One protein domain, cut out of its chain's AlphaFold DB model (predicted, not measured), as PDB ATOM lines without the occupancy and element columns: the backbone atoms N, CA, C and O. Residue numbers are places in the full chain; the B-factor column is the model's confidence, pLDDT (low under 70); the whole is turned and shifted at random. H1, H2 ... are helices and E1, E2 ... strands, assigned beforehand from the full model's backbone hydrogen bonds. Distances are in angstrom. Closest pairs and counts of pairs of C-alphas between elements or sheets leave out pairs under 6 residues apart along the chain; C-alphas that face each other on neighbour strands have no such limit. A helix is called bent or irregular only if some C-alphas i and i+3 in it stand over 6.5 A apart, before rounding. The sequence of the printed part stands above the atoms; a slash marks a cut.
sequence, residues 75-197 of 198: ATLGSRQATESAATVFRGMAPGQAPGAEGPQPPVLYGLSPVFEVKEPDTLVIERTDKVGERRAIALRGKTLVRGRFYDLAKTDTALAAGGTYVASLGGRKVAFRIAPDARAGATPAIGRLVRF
ATOM      1  N   ALA A  75     172.187 230.485 284.045       67.81
ATOM      2  CA  ALA A  75     171.867 229.577 282.929       67.81
ATOM      3  C   ALA A  75     170.394 229.644 282.486       67.81
ATOM      4  O   ALA A  75     169.997 229.072 281.472       67.81
ATOM      5  N   THR A  76     169.564 230.317 283.279       57.12
ATOM      6  CA  THR A  76     168.106 230.357 283.153       57.12
ATOM      7  C   THR A  76     167.622 231.633 282.475       57.12
ATOM      8  O   THR A  76     166.522 231.655 281.914       57.12
ATOM      9  N   LEU A  77     168.469 232.668 282.486       51.81
ATOM     10  CA  LEU A  77     168.260 233.918 281.781       51.81
ATOM     11  C   LEU A  77     168.553 233.671 280.301       51.81
ATOM     12  O   LEU A  77     169.685 233.380 279.918       51.81
ATOM     13  N   GLY A  78     167.515 233.770 279.472       49.03
ATOM     14  CA  GLY A  78     167.682 233.812 278.026       49.03
ATOM     15  C   GLY A  78     168.730 234.860 277.631       49.03
ATOM     16  O   GLY A  78     168.802 235.945 278.212       49.03
ATOM     17  N   SER A  79     169.542 234.477 276.653       50.22
ATOM     18  CA  SER A  79     170.637 235.119 275.923       50.22
ATOM     19  C   SER A  79     170.634 236.628 275.631       50.22
ATOM     20  O   SER A  79     171.557 237.071 274.945       50.22
ATOM     21  N   ARG A  80     169.739 237.466 276.172       42.00
ATOM     22  CA  ARG A  80     169.891 238.928 276.027       42.00
ATOM     23  C   ARG A  80     171.262 239.401 276.532       42.00
ATOM     24  O   ARG A  80     171.815 240.336 275.975       42.00
ATOM     25  N   GLN A  81     171.843 238.691 277.503       44.78
ATOM     26  CA  GLN A  81     173.263 238.808 277.842       44.78
ATOM     27  C   GLN A  81     174.168 237.882 277.016       44.78
ATOM     28  O   GLN A  81     175.255 238.307 276.645       44.78
ATOM     29  N   ALA A  82     173.774 236.648 276.679       45.81
ATOM     30  CA  ALA A  82     174.670 235.678 276.033       45.81
ATOM     31  C   ALA A  82     175.063 236.004 274.574       45.81
ATOM     32  O   ALA A  82     176.165 235.638 274.176       45.81
ATOM     33  N   THR A  83     174.245 236.708 273.778       43.44
ATOM     34  CA  THR A  83     174.644 237.133 272.416       43.44
ATOM     35  C   THR A  83     175.731 238.211 272.460       43.44
ATOM     36  O   THR A  83     176.737 238.107 271.755       43.44
ATOM     37  N   GLU A  84     175.588 239.200 273.348       45.75
ATOM     38  CA  GLU A  84     176.629 240.199 273.622       45.75
ATOM     39  C   GLU A  84     177.850 239.566 274.313       45.75
ATOM     40  O   GLU A  84     178.992 239.925 274.021       45.75
ATOM     41  N   SER A  85     177.633 238.555 275.163       46.41
ATOM     42  CA  SER A  85     178.701 237.824 275.859       46.41
ATOM     43  C   SER A  85     179.492 236.923 274.936       46.41
ATOM     44  O   SER A  85     180.704 236.874 275.065       46.41
ATOM     45  N   ALA A  86     178.867 236.246 273.972       47.22
ATOM     46  CA  ALA A  86     179.598 235.466 272.983       47.22
ATOM     47  C   ALA A  86     180.553 236.393 272.219       47.22
ATOM     48  O   ALA A  86     181.756 236.151 272.204       47.22
ATOM     49  N   ALA A  87     180.051 237.517 271.693       49.44
ATOM     50  CA  ALA A  87     180.873 238.509 270.999       49.44
ATOM     51  C   ALA A  87     181.973 239.130 271.886       49.44
ATOM     52  O   ALA A  87     183.065 239.408 271.389       49.44
ATOM     53  N   THR A  88     181.717 239.330 273.183       48.78
ATOM     54  CA  THR A  88     182.683 239.910 274.133       48.78
ATOM     55  C   THR A  88     183.721 238.894 274.612       48.78
ATOM     56  O   THR A  88     184.896 239.231 274.670       48.78
ATOM     57  N   VAL A  89     183.344 237.638 274.863       49.44
ATOM     58  CA  VAL A  89     184.266 236.531 275.175       49.44
ATOM     59  C   VAL A  89     185.218 236.289 274.001       49.44
ATOM     60  O   VAL A  89     186.421 236.156 274.214       49.44
ATOM     61  N   PHE A  90     184.726 236.345 272.756       50.25
ATOM     62  CA  PHE A  90     185.588 236.290 271.568       50.25
ATOM     63  C   PHE A  90     186.542 237.494 271.452       50.25
ATOM     64  O   PHE A  90     187.621 237.346 270.884       50.25
ATOM     65  N   ARG A  91     186.187 238.672 271.989       49.91
ATOM     66  CA  ARG A  91     187.067 239.858 272.007       49.91
ATOM     67  C   ARG A  91     188.083 239.819 273.154       49.91
ATOM     68  O   ARG A  91     189.236 240.146 272.908       49.91
ATOM     69  N   GLY A  92     187.671 239.359 274.339       45.97
ATOM     70  CA  GLY A  92     188.482 239.198 275.555       45.97
ATOM     71  C   GLY A  92     189.594 238.150 275.459       45.97
ATOM     72  O   GLY A  92     190.514 238.147 276.270       45.97
ATOM     73  N   MET A  93     189.517 237.256 274.470       47.19
ATOM     74  CA  MET A  93     190.530 236.229 274.195       47.19
ATOM     75  C   MET A  93     191.631 236.695 273.221       47.19
ATOM     76  O   MET A  93     192.508 235.902 272.875       47.19
ATOM     77  N   ALA A  94     191.631 237.961 272.782       38.72
ATOM     78  CA  ALA A  94     192.766 238.533 272.062       38.72
ATOM     79  C   ALA A  94     193.975 238.689 273.014       38.72
ATOM     80  O   ALA A  94     193.798 239.176 274.136       38.72
ATOM     81  N   PRO A  95     195.210 238.317 272.616       37.22
ATOM     82  CA  PRO A  95     196.375 238.478 273.480       37.22
ATOM     83  C   PRO A  95     196.594 239.967 273.783       37.22
ATOM     84  O   PRO A  95     196.883 240.741 272.872       37.22
ATOM     85  N   GLY A  96     196.454 240.371 275.052       44.94
ATOM     86  CA  GLY A  96     196.823 241.717 275.515       44.94
ATOM     87  C   GLY A  96     195.751 242.549 276.229       44.94
ATOM     88  O   GLY A  96     195.986 243.738 276.436       44.94
ATOM     89  N   GLN A  97     194.598 241.998 276.623       40.72
ATOM     90  CA  GLN A  97     193.604 242.762 277.397       40.72
ATOM     91  C   GLN A  97     193.795 242.653 278.914       40.72
ATOM     92  O   GLN A  97     193.995 241.574 279.469       40.72
ATOM     93  N   ALA A  98     193.755 243.818 279.567       40.12
ATOM     94  CA  ALA A  98     193.942 243.991 281.002       40.12
ATOM     95  C   ALA A  98     192.819 243.313 281.820       40.12
ATOM     96  O   ALA A  98     191.660 243.322 281.393       40.12
ATOM     97  N   PRO A  99     193.127 242.766 283.012       39.84
ATOM     98  CA  PRO A  99     192.130 242.159 283.886       39.84
ATOM     99  C   PRO A  99     191.227 243.257 284.463       39.84
ATOM    100  O   PRO A  99     191.695 244.099 285.226       39.84
ATOM    101  N   GLY A 100     189.945 243.283 284.086       41.75
ATOM    102  CA  GLY A 100     188.995 244.237 284.679       41.75
ATOM    103  C   GLY A 100     187.713 244.559 283.907       41.75
ATOM    104  O   GLY A 100     186.854 245.233 284.462       41.75
ATOM    105  N   ALA A 101     187.532 244.092 282.669       39.06
ATOM    106  CA  ALA A 101     186.255 244.232 281.961       39.06
ATOM    107  C   ALA A 101     185.501 242.892 281.956       39.06
ATOM    108  O   ALA A 101     185.550 242.144 280.980       39.06
ATOM    109  N   GLU A 102     184.837 242.552 283.065       43.75
ATOM    110  CA  GLU A 102     183.956 241.379 283.124       43.75
ATOM    111  C   GLU A 102     182.686 241.645 282.305       43.75
ATOM    112  O   GLU A 102     181.695 242.186 282.791       43.75
ATOM    113  N   GLY A 103     182.716 241.253 281.028       50.69
ATOM    114  CA  GLY A 103     181.487 240.957 280.293       50.69
ATOM    115  C   GLY A 103     180.698 239.838 280.993       50.69
ATOM    116  O   GLY A 103     181.247 239.153 281.863       50.69
ATOM    117  N   PRO A 104     179.417 239.620 280.646       60.06
ATOM    118  CA  PRO A 104     178.627 238.605 281.326       60.06
ATOM    119  C   PRO A 104     179.282 237.229 281.140       60.06
ATOM    120  O   PRO A 104     179.594 236.796 280.029       60.06
ATOM    121  N   GLN A 105     179.561 236.572 282.262       72.25
ATOM    122  CA  GLN A 105     180.231 235.280 282.269       72.25
ATOM    123  C   GLN A 105     179.289 234.213 281.693       72.25
ATOM    124  O   GLN A 105     178.103 234.208 282.034       72.25
ATOM    125  N   PRO A 106     179.783 233.278 280.862       84.31
ATOM    126  CA  PRO A 106     178.971 232.159 280.413       84.31
ATOM    127  C   PRO A 106     178.466 231.343 281.612       84.31
ATOM    128  O   PRO A 106     179.251 231.127 282.552       84.31
ATOM    129  N   PRO A 107     177.214 230.853 281.566       89.38
ATOM    130  CA  PRO A 107     176.654 230.036 282.631       89.38
ATOM    131  C   PRO A 107     177.460 228.757 282.861       89.38
ATOM    132  O   PRO A 107     178.053 228.195 281.929       89.38
ATOM    133  N   VAL A 108     177.466 228.288 284.106       93.50
ATOM    134  CA  VAL A 108     178.175 227.079 284.538       93.50
ATOM    135  C   VAL A 108     177.208 225.911 284.696       93.50
ATOM    136  O   VAL A 108     176.208 225.988 285.405       93.50
ATOM    137  N   LEU A 109     177.539 224.790 284.065       95.50
ATOM    138  CA  LEU A 109     176.835 223.525 284.219       95.50
ATOM    139  C   LEU A 109     177.609 222.607 285.165       95.50
ATOM    140  O   LEU A 109     178.835 222.521 285.115       95.50
ATOM    141  N   TYR A 110     176.872 221.866 285.985       96.44
ATOM    142  CA  TYR A 110     177.407 220.990 287.032       96.44
ATOM    143  C   TYR A 110     177.261 219.494 286.703       96.44
ATOM    144  O   TYR A 110     177.625 218.629 287.504       96.44
ATOM    145  N   GLY A 111     176.756 219.176 285.508       96.38
ATOM    146  CA  GLY A 111     176.750 217.832 284.937       96.38
ATOM    147  C   GLY A 111     177.620 217.758 283.683       96.38
ATOM    148  O   GLY A 111     177.557 218.647 282.836       96.38
ATOM    149  N   LEU A 112     178.395 216.679 283.536       97.50
ATOM    150  CA  LEU A 112     179.254 216.456 282.361       97.50
ATOM    151  C   LEU A 112     178.464 216.163 281.082       97.50
ATOM    152  O   LEU A 112     179.008 216.266 279.987       97.50
ATOM    153  N   SER A 113     177.188 215.808 281.201       97.19
ATOM    154  CA  SER A 113     176.317 215.486 280.074       97.19
ATOM    155  C   SER A 113     175.179 216.505 279.981       97.19
ATOM    156  O   SER A 113     174.121 216.268 280.561       97.19
ATOM    157  N   PRO A 114     175.359 217.655 279.306       95.88
ATOM    158  CA  PRO A 114     174.293 218.643 279.168       95.88
ATOM    159  C   PRO A 114     173.009 218.123 278.500       95.88
ATOM    160  O   PRO A 114     173.030 217.180 277.704       95.88
ATOM    161  N   VAL A 115     171.890 218.781 278.805       94.81
ATOM    162  CA  VAL A 115     170.613 218.668 278.089       94.81
ATOM    163  C   VAL A 115     170.402 219.942 277.292       94.81
ATOM    164  O   VAL A 115     170.412 221.027 277.859       94.81
ATOM    165  N   PHE A 116     170.163 219.820 275.994       93.69
ATOM    166  CA  PHE A 116     169.902 220.950 275.111       93.69
ATOM    167  C   PHE A 116     168.408 221.034 274.803       93.69
ATOM    168  O   PHE A 116     167.833 220.062 274.311       93.69
ATOM    169  N   GLU A 117     167.777 222.181 275.052       91.38
ATOM    170  CA  GLU A 117     166.440 222.469 274.524       91.38
ATOM    171  C   GLU A 117     166.547 222.832 273.038       91.38
ATOM    172  O   GLU A 117     167.094 223.869 272.668       91.38
ATOM    173  N   VAL A 118     166.014 221.971 272.181       89.12
ATOM    174  CA  VAL A 118     166.085 222.052 270.724       89.12
ATOM    175  C   VAL A 118     164.660 222.134 270.175       89.12
ATOM    176  O   VAL A 118     163.891 221.180 270.217       89.12
ATOM    177  N   LYS A 119     164.258 223.329 269.730       75.19
ATOM    178  CA  LYS A 119     162.874 223.594 269.287       75.19
ATOM    179  C   LYS A 119     162.573 223.026 267.894       75.19
ATOM    180  O   LYS A 119     161.411 222.828 267.564       75.19
ATOM    181  N   GLU A 120     163.607 222.766 267.095       72.81
ATOM    182  CA  GLU A 120     163.499 222.359 265.693       72.81
ATOM    183  C   GLU A 120     164.550 221.284 265.360       72.81
ATOM    184  O   GLU A 120     165.624 221.270 265.978       72.81
ATOM    185  N   PRO A 121     164.273 220.375 264.405       73.62
ATOM    186  CA  PRO A 121     165.276 219.453 263.886       73.62
ATOM    187  C   PRO A 121     166.372 220.225 263.147       73.62
ATOM    188  O   PRO A 121     166.100 220.889 262.152       73.62
ATOM    189  N   ASP A 122     167.609 220.113 263.618       85.38
ATOM    190  CA  ASP A 122     168.787 220.703 262.978       85.38
ATOM    191  C   ASP A 122     170.059 219.953 263.427       85.38
ATOM    192  O   ASP A 122     169.988 218.913 264.086       85.38
ATOM    193  N   THR A 123     171.239 220.443 263.069       92.94
ATOM    194  CA  THR A 123     172.527 219.950 263.538       92.94
ATOM    195  C   THR A 123     172.976 220.751 264.752       92.94
ATOM    196  O   THR A 123     173.378 221.908 264.640       92.94
ATOM    197  N   LEU A 124     172.967 220.113 265.920       94.62
ATOM    198  CA  LEU A 124     173.596 220.650 267.121       94.62
ATOM    199  C   LEU A 124     175.117 220.525 266.984       94.62
ATOM    200  O   LEU A 124     175.653 219.417 266.929       94.62
ATOM    201  N   VAL A 125     175.824 221.651 266.955       95.62
ATOM    202  CA  VAL A 125     177.292 221.680 267.002       95.62
ATOM    203  C   VAL A 125     177.731 222.065 268.404       95.62
ATOM    204  O   VAL A 125     177.318 223.108 268.889       95.62
ATOM    205  N   ILE A 126     178.577 221.261 269.039       96.12
ATOM    206  CA  ILE A 126     179.198 221.550 270.336       96.12
ATOM    207  C   ILE A 126     180.699 221.645 270.104       96.12
ATOM    208  O   ILE A 126     181.327 220.671 269.690       96.12
ATOM    209  N   GLU A 127     181.272 222.813 270.348       95.81
ATOM    210  CA  GLU A 127     182.686 223.093 270.120       95.81
ATOM    211  C   GLU A 127     183.324 223.588 271.408       95.81
ATOM    212  O   GLU A 127     182.816 224.508 272.047       95.81
ATOM    213  N   ARG A 128     184.431 222.965 271.794       96.06
ATOM    214  CA  ARG A 128     185.272 223.446 272.879       96.06
ATOM    215  C   ARG A 128     186.113 224.615 272.385       96.06
ATOM    216  O   ARG A 128     186.715 224.532 271.320       96.06
ATOM    217  N   THR A 129     186.177 225.685 273.164       92.88
ATOM    218  CA  THR A 129     186.862 226.924 272.768       92.88
ATOM    219  C   THR A 129     188.138 227.192 273.558       92.88
ATOM    220  O   THR A 129     188.979 227.951 273.095       92.88
ATOM    221  N   ASP A 130     188.321 226.570 274.727       88.62
ATOM    222  CA  ASP A 130     189.563 226.662 275.515       88.62
ATOM    223  C   ASP A 130     190.660 225.696 275.029       88.62
ATOM    224  O   ASP A 130     191.812 225.809 275.443       88.62
ATOM    225  N   LYS A 131     190.318 224.740 274.155       88.44
ATOM    226  CA  LYS A 131     191.257 223.804 273.521       88.44
ATOM    227  C   LYS A 131     190.848 223.518 272.084       88.44
ATOM    228  O   LYS A 131     189.668 223.364 271.789       88.44
ATOM    229  N   VAL A 132     191.837 223.375 271.209       85.56
ATOM    230  CA  VAL A 132     191.626 223.022 269.800       85.56
ATOM    231  C   VAL A 132     191.260 221.539 269.665       85.56
ATOM    232  O   VAL A 132     191.813 220.693 270.365       85.56
ATOM    233  N   GLY A 133     190.367 221.220 268.725       82.38
ATOM    234  CA  GLY A 133     190.144 219.853 268.233       82.38
ATOM    235  C   GLY A 133     188.940 219.111 268.817       82.38
ATOM    236  O   GLY A 133     188.568 218.066 268.289       82.38
ATOM    237  N   GLU A 134     188.275 219.641 269.846       91.62
ATOM    238  CA  GLU A 134     187.060 219.029 270.400       91.62
ATOM    239  C   GLU A 134     185.809 219.700 269.812       91.62
ATOM    240  O   GLU A 134     185.290 220.685 270.336       91.62
ATOM    241  N   ARG A 135     185.319 219.148 268.697       94.31
ATOM    242  CA  ARG A 135     184.094 219.584 268.012       94.31
ATOM    243  C   ARG A 135     183.209 218.383 267.709       94.31
ATOM    244  O   ARG A 135     183.655 217.404 267.118       94.31
ATOM    245  N   ARG A 136     181.933 218.468 268.075       94.38
ATOM    246  CA  ARG A 136     180.916 217.442 267.822       94.38
ATOM    247  C   ARG A 136     179.791 218.054 267.002       94.38
ATOM    248  O   ARG A 136     179.263 219.088 267.386       94.38
ATOM    249  N   ALA A 137     179.423 217.419 265.895       94.94
ATOM    250  CA  ALA A 137     178.249 217.780 265.106       94.94
ATOM    251  C   ALA A 137     177.233 216.640 265.200       94.94
ATOM    252  O   ALA A 137     177.551 215.492 264.895       94.94
ATOM    253  N   ILE A 138     176.031 216.955 265.665       94.06
ATOM    254  CA  ILE A 138     175.008 215.979 266.024       94.06
ATOM    255  C   ILE A 138     173.743 216.311 265.244       94.06
ATOM    256  O   ILE A 138     173.072 217.301 265.525       94.06
ATOM    257  N   ALA A 139     173.400 215.466 264.276       92.12
ATOM    258  CA  ALA A 139     172.134 215.578 263.563       92.12
ATOM    259  C   ALA A 139     170.977 215.191 264.497       92.12
ATOM    260  O   ALA A 139     170.852 214.027 264.894       92.12
ATOM    261  N   LEU A 140     170.123 216.153 264.842       91.19
ATOM    262  CA  LEU A 140     168.974 215.924 265.707       91.19
ATOM    263  C   LEU A 140     167.872 215.224 264.915       91.19
ATOM    264  O   LEU A 140     167.316 215.762 263.958       91.19
ATOM    265  N   ARG A 141     167.537 214.003 265.324       82.88
ATOM    266  CA  ARG A 141     166.446 213.221 264.736       82.88
ATOM    267  C   ARG A 141     165.318 213.124 265.752       82.88
ATOM    268  O   ARG A 141     165.580 212.898 266.924       82.88
ATOM    269  N   GLY A 142     164.057 213.214 265.326       77.31
ATOM    270  CA  GLY A 142     162.914 213.237 266.258       77.31
ATOM    271  C   GLY A 142     162.909 212.101 267.296       77.31
ATOM    272  O   GLY A 142     162.590 212.331 268.455       77.31
ATOM    273  N   LYS A 143     163.363 210.893 266.923       80.62
ATOM    274  CA  LYS A 143     163.465 209.735 267.836       80.62
ATOM    275  C   LYS A 143     164.538 209.870 268.926       80.62
ATOM    276  O   LYS A 143     164.445 209.185 269.937       80.62
ATOM    277  N   THR A 144     165.556 210.707 268.728       84.12
ATOM    278  CA  THR A 144     166.607 210.961 269.730       84.12
ATOM    279  C   THR A 144     166.243 212.105 270.670       84.12
ATOM    280  O   THR A 144     166.972 212.364 271.624       84.12
ATOM    281  N   LEU A 145     165.136 212.804 270.402       89.00
ATOM    282  CA  LEU A 145     164.664 213.904 271.225       89.00
ATOM    283  C   LEU A 145     163.712 213.395 272.301       89.00
ATOM    284  O   LEU A 145     162.701 212.746 272.033       89.00
ATOM    285  N   VAL A 146     163.994 213.764 273.540       87.12
ATOM    286  CA  VAL A 146     163.061 213.607 274.645       87.12
ATOM    287  C   VAL A 146     161.906 214.572 274.417       87.12
ATOM    288  O   VAL A 146     162.112 215.781 274.284       87.12
ATOM    289  N   ARG A 147     160.694 214.015 274.303       84.38
ATOM    290  CA  ARG A 147     159.454 214.763 274.026       84.38
ATOM    291  C   ARG A 147     159.524 215.633 272.761       84.38
ATOM    292  O   ARG A 147     158.864 216.659 272.679       84.38
ATOM    293  N   GLY A 148     160.362 215.261 271.790       87.12
ATOM    294  CA  GLY A 148     160.539 216.034 270.557       87.12
ATOM    295  C   GLY A 148     161.234 217.391 270.734       87.12
ATOM    296  O   GLY A 148     161.318 218.129 269.761       87.12
ATOM    297  N   ARG A 149     161.721 217.726 271.941       88.69
ATOM    298  CA  ARG A 149     162.232 219.069 272.277       88.69
ATOM    299  C   ARG A 149     163.569 219.102 272.999       88.69
ATOM    300  O   ARG A 149     164.167 220.165 273.083       88.69
ATOM    301  N   PHE A 150     164.043 217.992 273.556       92.06
ATOM    302  CA  PHE A 150     165.276 218.002 274.342       92.06
ATOM    303  C   PHE A 150     166.240 216.927 273.869       92.06
ATOM    304  O   PHE A 150     165.872 215.758 273.767       92.06
ATOM    305  N   TYR A 151     167.484 217.308 273.616       93.88
ATOM    306  CA  TYR A 151     168.561 216.368 273.342       93.88
ATOM    307  C   TYR A 151     169.418 216.200 274.597       93.88
ATOM    308  O   TYR A 151     170.046 217.150 275.056       93.88
ATOM    309  N   ASP A 152     169.405 215.001 275.175       94.31
ATOM    310  CA  ASP A 152     170.082 214.693 276.436       94.31
ATOM    311  C   ASP A 152     171.340 213.856 276.169       94.31
ATOM    312  O   ASP A 152     171.227 212.680 275.814       94.31
ATOM    313  N   LEU A 153     172.531 214.437 276.373       95.69
ATOM    314  CA  LEU A 153     173.798 213.727 276.157       95.69
ATOM    315  C   LEU A 153     173.973 212.514 277.077       95.69
ATOM    316  O   LEU A 153     174.680 211.574 276.720       95.69
ATOM    317  N   ALA A 154     173.318 212.498 278.243       94.81
ATOM    318  CA  ALA A 154     173.380 211.359 279.151       94.81
ATOM    319  C   ALA A 154     172.652 210.138 278.569       94.81
ATOM    320  O   ALA A 154     173.005 209.013 278.895       94.81
ATOM    321  N   LYS A 155     171.669 210.335 277.675       92.06
ATOM    322  CA  LYS A 155     170.972 209.234 276.986       92.06
ATOM    323  C   LYS A 155     171.783 208.615 275.849       92.06
ATOM    324  O   LYS A 155     171.378 207.591 275.310       92.06
ATOM    325  N   THR A 156     172.889 209.247 275.469       90.25
ATOM    326  CA  THR A 156     173.819 208.763 274.443       90.25
ATOM    327  C   THR A 156     175.209 208.507 275.022       90.25
ATOM    328  O   THR A 156     176.189 208.553 274.278       90.25
ATOM    329  N   ASP A 157     175.306 208.330 276.346       90.81
ATOM    330  CA  ASP A 157     176.551 208.099 277.093       90.81
ATOM    331  C   ASP A 157     177.678 209.080 276.730       90.81
ATOM    332  O   ASP A 157     178.863 208.753 276.702       90.81
ATOM    333  N   THR A 158     177.300 210.318 276.406       93.81
ATOM    334  CA  THR A 158     178.228 211.355 275.969       93.81
ATOM    335  C   THR A 158     178.501 212.311 277.119       93.81
ATOM    336  O   THR A 158     177.587 212.897 277.700       93.81
ATOM    337  N   ALA A 159     179.781 212.500 277.422       96.06
ATOM    338  CA  ALA A 159     180.259 213.456 278.408       96.06
ATOM    339  C   ALA A 159     181.182 214.486 277.747       96.06
ATOM    340  O   ALA A 159     181.961 214.167 276.845       96.06
ATOM    341  N   LEU A 160     181.074 215.727 278.208       96.50
ATOM    342  CA  LEU A 160     182.021 216.802 277.958       96.50
ATOM    343  C   LEU A 160     183.100 216.801 279.049       96.50
ATOM    344  O   LEU A 160     182.948 216.172 280.098       96.50
ATOM    345  N   ALA A 161     184.203 217.497 278.803       96.69
ATOM    346  CA  ALA A 161     185.307 217.566 279.744       96.69
ATOM    347  C   ALA A 161     185.000 218.529 280.899       96.69
ATOM    348  O   ALA A 161     184.591 219.673 280.682       96.69
ATOM    349  N   ALA A 162     185.273 218.083 282.127       97.19
ATOM    350  CA  ALA A 162     185.240 218.938 283.308       97.19
ATOM    351  C   ALA A 162     186.164 220.156 283.133       97.19
ATOM    352  O   ALA A 162     187.265 220.039 282.585       97.19
ATOM    353  N   GLY A 163     185.706 221.331 283.568       95.81
ATOM    354  CA  GLY A 163     186.436 222.594 283.423       95.81
ATOM    355  C   GLY A 163     186.482 223.165 281.997       95.81
ATOM    356  O   GLY A 163     187.096 224.210 281.796       95.81
ATOM    357  N   GLY A 164     185.882 222.502 281.001       94.69
ATOM    358  CA  GLY A 164     185.898 222.968 279.613       94.69
ATOM    359  C   GLY A 164     184.980 224.168 279.366       94.69
ATOM    360  O   GLY A 164     183.932 224.311 280.005       94.69
ATOM    361  N   THR A 165     185.359 225.010 278.402       94.44
ATOM    362  CA  THR A 165     184.520 226.104 277.889       94.44
ATOM    363  C   THR A 165     184.029 225.741 276.500       94.44
ATOM    364  O   THR A 165     184.815 225.335 275.645       94.44
ATOM    365  N   TYR A 166     182.728 225.880 276.279       94.88
ATOM    366  CA  TYR A 166     182.068 225.398 275.080       94.88
ATOM    367  C   TYR A 166     181.175 226.463 274.460       94.88
ATOM    368  O   TYR A 166     180.604 227.311 275.146       94.88
ATOM    369  N   VAL A 167     180.994 226.347 273.151       93.75
ATOM    370  CA  VAL A 167     179.930 226.999 272.400       93.75
ATOM    371  C   VAL A 167     179.082 225.915 271.754       93.75
ATOM    372  O   VAL A 167     179.590 225.069 271.016       93.75
ATOM    373  N   ALA A 168     177.778 225.953 272.010       94.00
ATOM    374  CA  ALA A 168     176.812 225.182 271.247       94.00
ATOM    375  C   ALA A 168     176.166 226.060 270.171       94.00
ATOM    376  O   ALA A 168     175.868 227.227 270.420       94.00
ATOM    377  N   SER A 169     175.945 225.502 268.983       92.06
ATOM    378  CA  SER A 169     175.276 226.159 267.857       92.06
ATOM    379  C   SER A 169     174.116 225.311 267.341       92.06
ATOM    380  O   SER A 169     174.260 224.094 267.217       92.06
ATOM    381  N   LEU A 170     172.993 225.954 267.025       90.38
ATOM    382  CA  LEU A 170     171.784 225.324 266.490       90.38
ATOM    383  C   LEU A 170     170.962 226.353 265.699       90.38
ATOM    384  O   LEU A 170     170.573 227.379 266.255       90.38
ATOM    385  N   GLY A 171     170.670 226.114 264.423       85.19
ATOM    386  CA  GLY A 171     169.805 226.985 263.615       85.19
ATOM    387  C   GLY A 171     170.307 228.418 263.516       85.19
ATOM    388  O   GLY A 171     169.531 229.354 263.663       85.19
ATOM    389  N   GLY A 172     171.625 228.606 263.398       83.19
ATOM    390  CA  GLY A 172     172.269 229.927 263.404       83.19
ATOM    391  C   GLY A 172     172.394 230.588 264.784       83.19
ATOM    392  O   GLY A 172     173.152 231.546 264.931       83.19
ATOM    393  N   ARG A 173     171.730 230.058 265.816       87.62
ATOM    394  CA  ARG A 173     171.855 230.525 267.201       87.62
ATOM    395  C   ARG A 173     173.073 229.911 267.864       87.62
ATOM    396  O   ARG A 173     173.469 228.794 267.528       87.62
ATOM    397  N   LYS A 174     173.653 230.630 268.825       88.69
ATOM    398  CA  LYS A 174     174.820 230.187 269.593       88.69
ATOM    399  C   LYS A 174     174.649 230.495 271.071       88.69
ATOM    400  O   LYS A 174     174.116 231.541 271.423       88.69
ATOM    401  N   VAL A 175     175.161 229.612 271.916       88.81
ATOM    402  CA  VAL A 175     175.219 229.803 273.366       88.81
ATOM    403  C   VAL A 175     176.566 229.317 273.886       88.81
ATOM    404  O   VAL A 175     176.993 228.204 273.580       88.81
ATOM    405  N   ALA A 176     177.252 230.171 274.642       91.56
ATOM    406  CA  ALA A 176     178.462 229.799 275.363       91.56
ATOM    407  C   ALA A 176     178.093 229.264 276.752       91.56
ATOM    408  O   ALA A 176     177.167 229.774 277.380       91.56
ATOM    409  N   PHE A 177     178.819 228.266 277.241       93.00
ATOM    410  CA  PHE A 177     178.666 227.725 278.591       93.00
ATOM    411  C   PHE A 177     179.980 227.097 279.067       93.00
ATOM    412  O   PHE A 177     180.879 226.807 278.274       93.00
ATOM    413  N   ARG A 178     180.098 226.882 280.375       94.88
ATOM    414  CA  ARG A 178     181.240 226.207 281.001       94.88
ATOM    415  C   ARG A 178     180.781 224.954 281.725       94.88
ATOM    416  O   ARG A 178     179.672 224.913 282.251       94.88
ATOM    417  N   ILE A 179     181.644 223.952 281.788       96.19
ATOM    418  CA  ILE A 179     181.460 222.787 282.653       96.19
ATOM    419  C   ILE A 179     182.283 223.007 283.919       96.19
ATOM    420  O   ILE A 179     183.474 223.304 283.832       96.19
ATOM    421  N   ALA A 180     181.674 222.863 285.095       96.75
ATOM    422  CA  ALA A 180     182.389 222.991 286.358       96.75
ATOM    423  C   ALA A 180     183.542 221.962 286.453       96.75
ATOM    424  O   ALA A 180     183.408 220.842 285.947       96.75
ATOM    425  N   PRO A 181     184.683 222.291 287.086       96.88
ATOM    426  CA  PRO A 181     185.779 221.335 287.281       96.88
ATOM    427  C   PRO A 181     185.385 220.094 288.097       96.88
ATOM    428  O   PRO A 181     185.964 219.028 287.916       96.88
ATOM    429  N   ASP A 182     184.390 220.225 288.972       95.62
ATOM    430  CA  ASP A 182     183.827 219.175 289.824       95.62
ATOM    431  C   ASP A 182     182.488 218.625 289.292       95.62
ATOM    432  O   ASP A 182     181.764 217.925 290.007       95.62
ATOM    433  N   ALA A 183     182.147 218.931 288.033       96.88
ATOM    434  CA  ALA A 183     180.920 218.459 287.407       96.88
ATOM    435  C   ALA A 183     180.847 216.924 287.399       96.88
ATOM    436  O   ALA A 183     181.816 216.217 287.114       96.88
ATOM    437  N   ARG A 184     179.659 216.398 287.698       96.50
ATOM    438  CA  ARG A 184     179.441 214.958 287.883       96.50
ATOM    439  C   ARG A 184     179.016 214.276 286.583       96.50
ATOM    440  O   ARG A 184     178.278 214.846 285.777       96.50
ATOM    441  N   ALA A 185     179.458 213.034 286.401       93.06
ATOM    442  CA  ALA A 185     179.073 212.196 285.268       93.06
ATOM    443  C   ALA A 185     177.614 211.707 285.361       93.06
ATOM    444  O   ALA A 185     177.038 211.624 286.448       93.06
ATOM    445  N   GLY A 186     177.046 211.323 284.214       86.81
ATOM    446  CA  GLY A 186     175.733 210.682 284.118       86.81
ATOM    447  C   GLY A 186     174.538 211.640 284.188       86.81
ATOM    448  O   GLY A 186     174.664 212.858 284.039       86.81
ATOM    449  N   ALA A 187     173.353 211.065 284.406       87.12
ATOM    450  CA  ALA A 187     172.068 211.767 284.432       87.12
ATOM    451  C   ALA A 187     171.817 212.494 285.770       87.12
ATOM    452  O   ALA A 187     170.903 212.164 286.525       87.12
ATOM    453  N   THR A 188     172.646 213.490 286.072       93.12
ATOM    454  CA  THR A 188     172.433 214.417 287.195       93.12
ATOM    455  C   THR A 188     171.158 215.261 287.003       93.12
ATOM    456  O   THR A 188     170.602 215.276 285.896       93.12
ATOM    457  N   PRO A 189     170.654 215.951 288.053       95.38
ATOM    458  CA  PRO A 189     169.473 216.809 287.949       95.38
ATOM    459  C   PRO A 189     169.508 217.726 286.727       95.38
ATOM    460  O   PRO A 189     170.510 218.396 286.467       95.38
ATOM    461  N   ALA A 190     168.414 217.742 285.967       93.69
ATOM    462  CA  ALA A 190     168.352 218.443 284.691       93.69
ATOM    463  C   ALA A 190     168.580 219.957 284.847       93.69
ATOM    464  O   ALA A 190     169.250 220.550 284.003       93.69
ATOM    465  N   ILE A 191     168.126 220.578 285.946       93.06
ATOM    466  CA  ILE A 191     168.350 222.014 286.197       93.06
ATOM    467  C   ILE A 191     169.823 222.407 286.323       93.06
ATOM    468  O   ILE A 191     170.157 223.558 286.076       93.06
ATOM    469  N   GLY A 192     170.707 221.474 286.685       94.38
ATOM    470  CA  GLY A 192     172.146 221.729 286.796       94.38
ATOM    471  C   GLY A 192     172.905 221.578 285.477       94.38
ATOM    472  O   GLY A 192     174.109 221.819 285.437       94.38
ATOM    473  N   ARG A 193     172.237 221.134 284.407       94.81
ATOM    474  CA  ARG A 193     172.882 220.765 283.137       94.81
ATOM    475  C   ARG A 193     172.082 221.175 281.896       94.81
ATOM    476  O   ARG A 193     172.362 220.682 280.809       94.81
ATOM    477  N   LEU A 194     171.082 222.039 282.049       93.69
ATOM    478  CA  LEU A 194     170.236 222.515 280.958       93.69
ATOM    479  C   LEU A 194     170.914 223.655 280.184       93.69
ATOM    480  O   LEU A 194     171.387 224.622 280.774       93.69
ATOM    481  N   VAL A 195     170.888 223.563 278.859       92.56
ATOM    482  CA  VAL A 195     171.327 224.588 277.912       92.56
ATOM    483  C   VAL A 195     170.152 224.967 277.022       92.56
ATOM    484  O   VAL A 195     169.475 224.100 276.463       92.56
ATOM    485  N   ARG A 196     169.914 226.269 276.871       88.62
ATOM    486  CA  ARG A 196     168.803 226.813 276.086       88.62
ATOM    487  C   ARG A 196     169.337 227.758 275.018       88.62
ATOM    488  O   ARG A 196     170.231 228.558 275.282       88.62
ATOM    489  N   PHE A 197     168.774 227.642 273.821       81.81
ATOM    490  CA  PHE A 197     168.951 228.598 272.732       81.81
ATOM    491  C   PHE A 197     167.715 229.497 272.712       81.81
ATOM    492  O   PHE A 197     166.596 228.968 272.689       81.81
TER     493      PHE A 197
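AT A GLANCE: This is residues 75 to 197 of the 198 residues of an uncharacterized protein of Rhodoplanes piscinae (UniProt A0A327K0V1). A twisted sheet of five strands, with the long, bent strand E7 passing through it, makes the main wall of the domain; a small sheet of three strands, E5, E2 and E8, lies near it, with E8 beside E7 and E1. The helix H1 packs on E7, away from the small sheet, and after it a long link sticks out with residues 94 to 100. The printed part has 123 residues with two named helices and eight named strands, in the order H1 E1 E2 E3 E4 E5 H2 E6 E7 E8; the class is mixed, helices and strands, with under half of the residues in named elements. The large sheet is mixed, in the order E1 E7 E6 E3 E4, and the small one, E5 E2 E8, is mixed too. The whole is compact, with a radius of gyration of the C-alphas of 14.3 A, and elongated, spanning 47 by 30 by 29 A.

IN THESE COORDINATES: Start in the large sheet at C-alpha 173, (171.855, 230.525, 267.201), where E7 begins; it runs 27.0 A to residue 184 and bends by 96 degrees at residue 181. Beside it look for E6, residues 165 to 170, 17.1 A, and E1, residues 108 to 111. Next to E6 in the order of the large sheet look for its neighbour E3, residues 123 to 128, 16.2 A, and then for the edge strand E4, residues 135 to 139, 13.4 A, the neighbour of E3. The small sheet holds E5, residues 150 to 152, E2, residues 115 to 117, and E8, residues 194 to 196, which ends at C-alpha 196, (168.803, 226.813, 276.086). Find H1 from C-alpha 82, (174.670, 235.678, 276.033), to residue 92, 14.3 A; H2 is residues 153 to 156.

HOW THE PARTS SIT: E7 pairs with E6 over residues 173 to 178 and with E1 over 178 to 184. E6 and E7 form an antiparallel hairpin, with N 166 and O 177 at 2.9 A; E1 and E7 are parallel, with N 109 and O 178 at 2.8 A. E3 is antiparallel to E6, N 167 and O 127 at 2.8 A, and forms a hairpin with E4, N 124 and O 138 at 2.8 A. In the small sheet E2 is antiparallel to E5, N 116 and O 151 at 2.8 A, and parallel to E8, N 195 and O 115 at 2.8 A. The closest C-alphas of E7 and E8 are those of Val 175 and Arg 196, 7.6 A. H1 is on the large sheet at a height of 9.8 A, over E7 and slantwise to the strands, at 54 degrees to E7 on the local plane; its closest C-alphas to E7 are those of Ala 86 and Ala 176, 6.3 A. H2 is on neither sheet, only just in the case of the small one, with 4 pairs of C-alphas within 10 A; the C-alphas of Val 115 and Leu 153, the closest of E2 and H2, are 6.2 A apart. In H1 every O i to N i+4 pair is within hydrogen-bond range; H2 is too short for such a pair.

THE WHOLE: The two C-alphas farthest apart, those of Ala 98 and Lys 143, are 47.7 A apart. The printed part has no cut, and the link from H1 to E1, 15 residues, is long. Confidence is low at residues 75 to 104, where pLDDT is under 70; the mean of the printed part is 80.3.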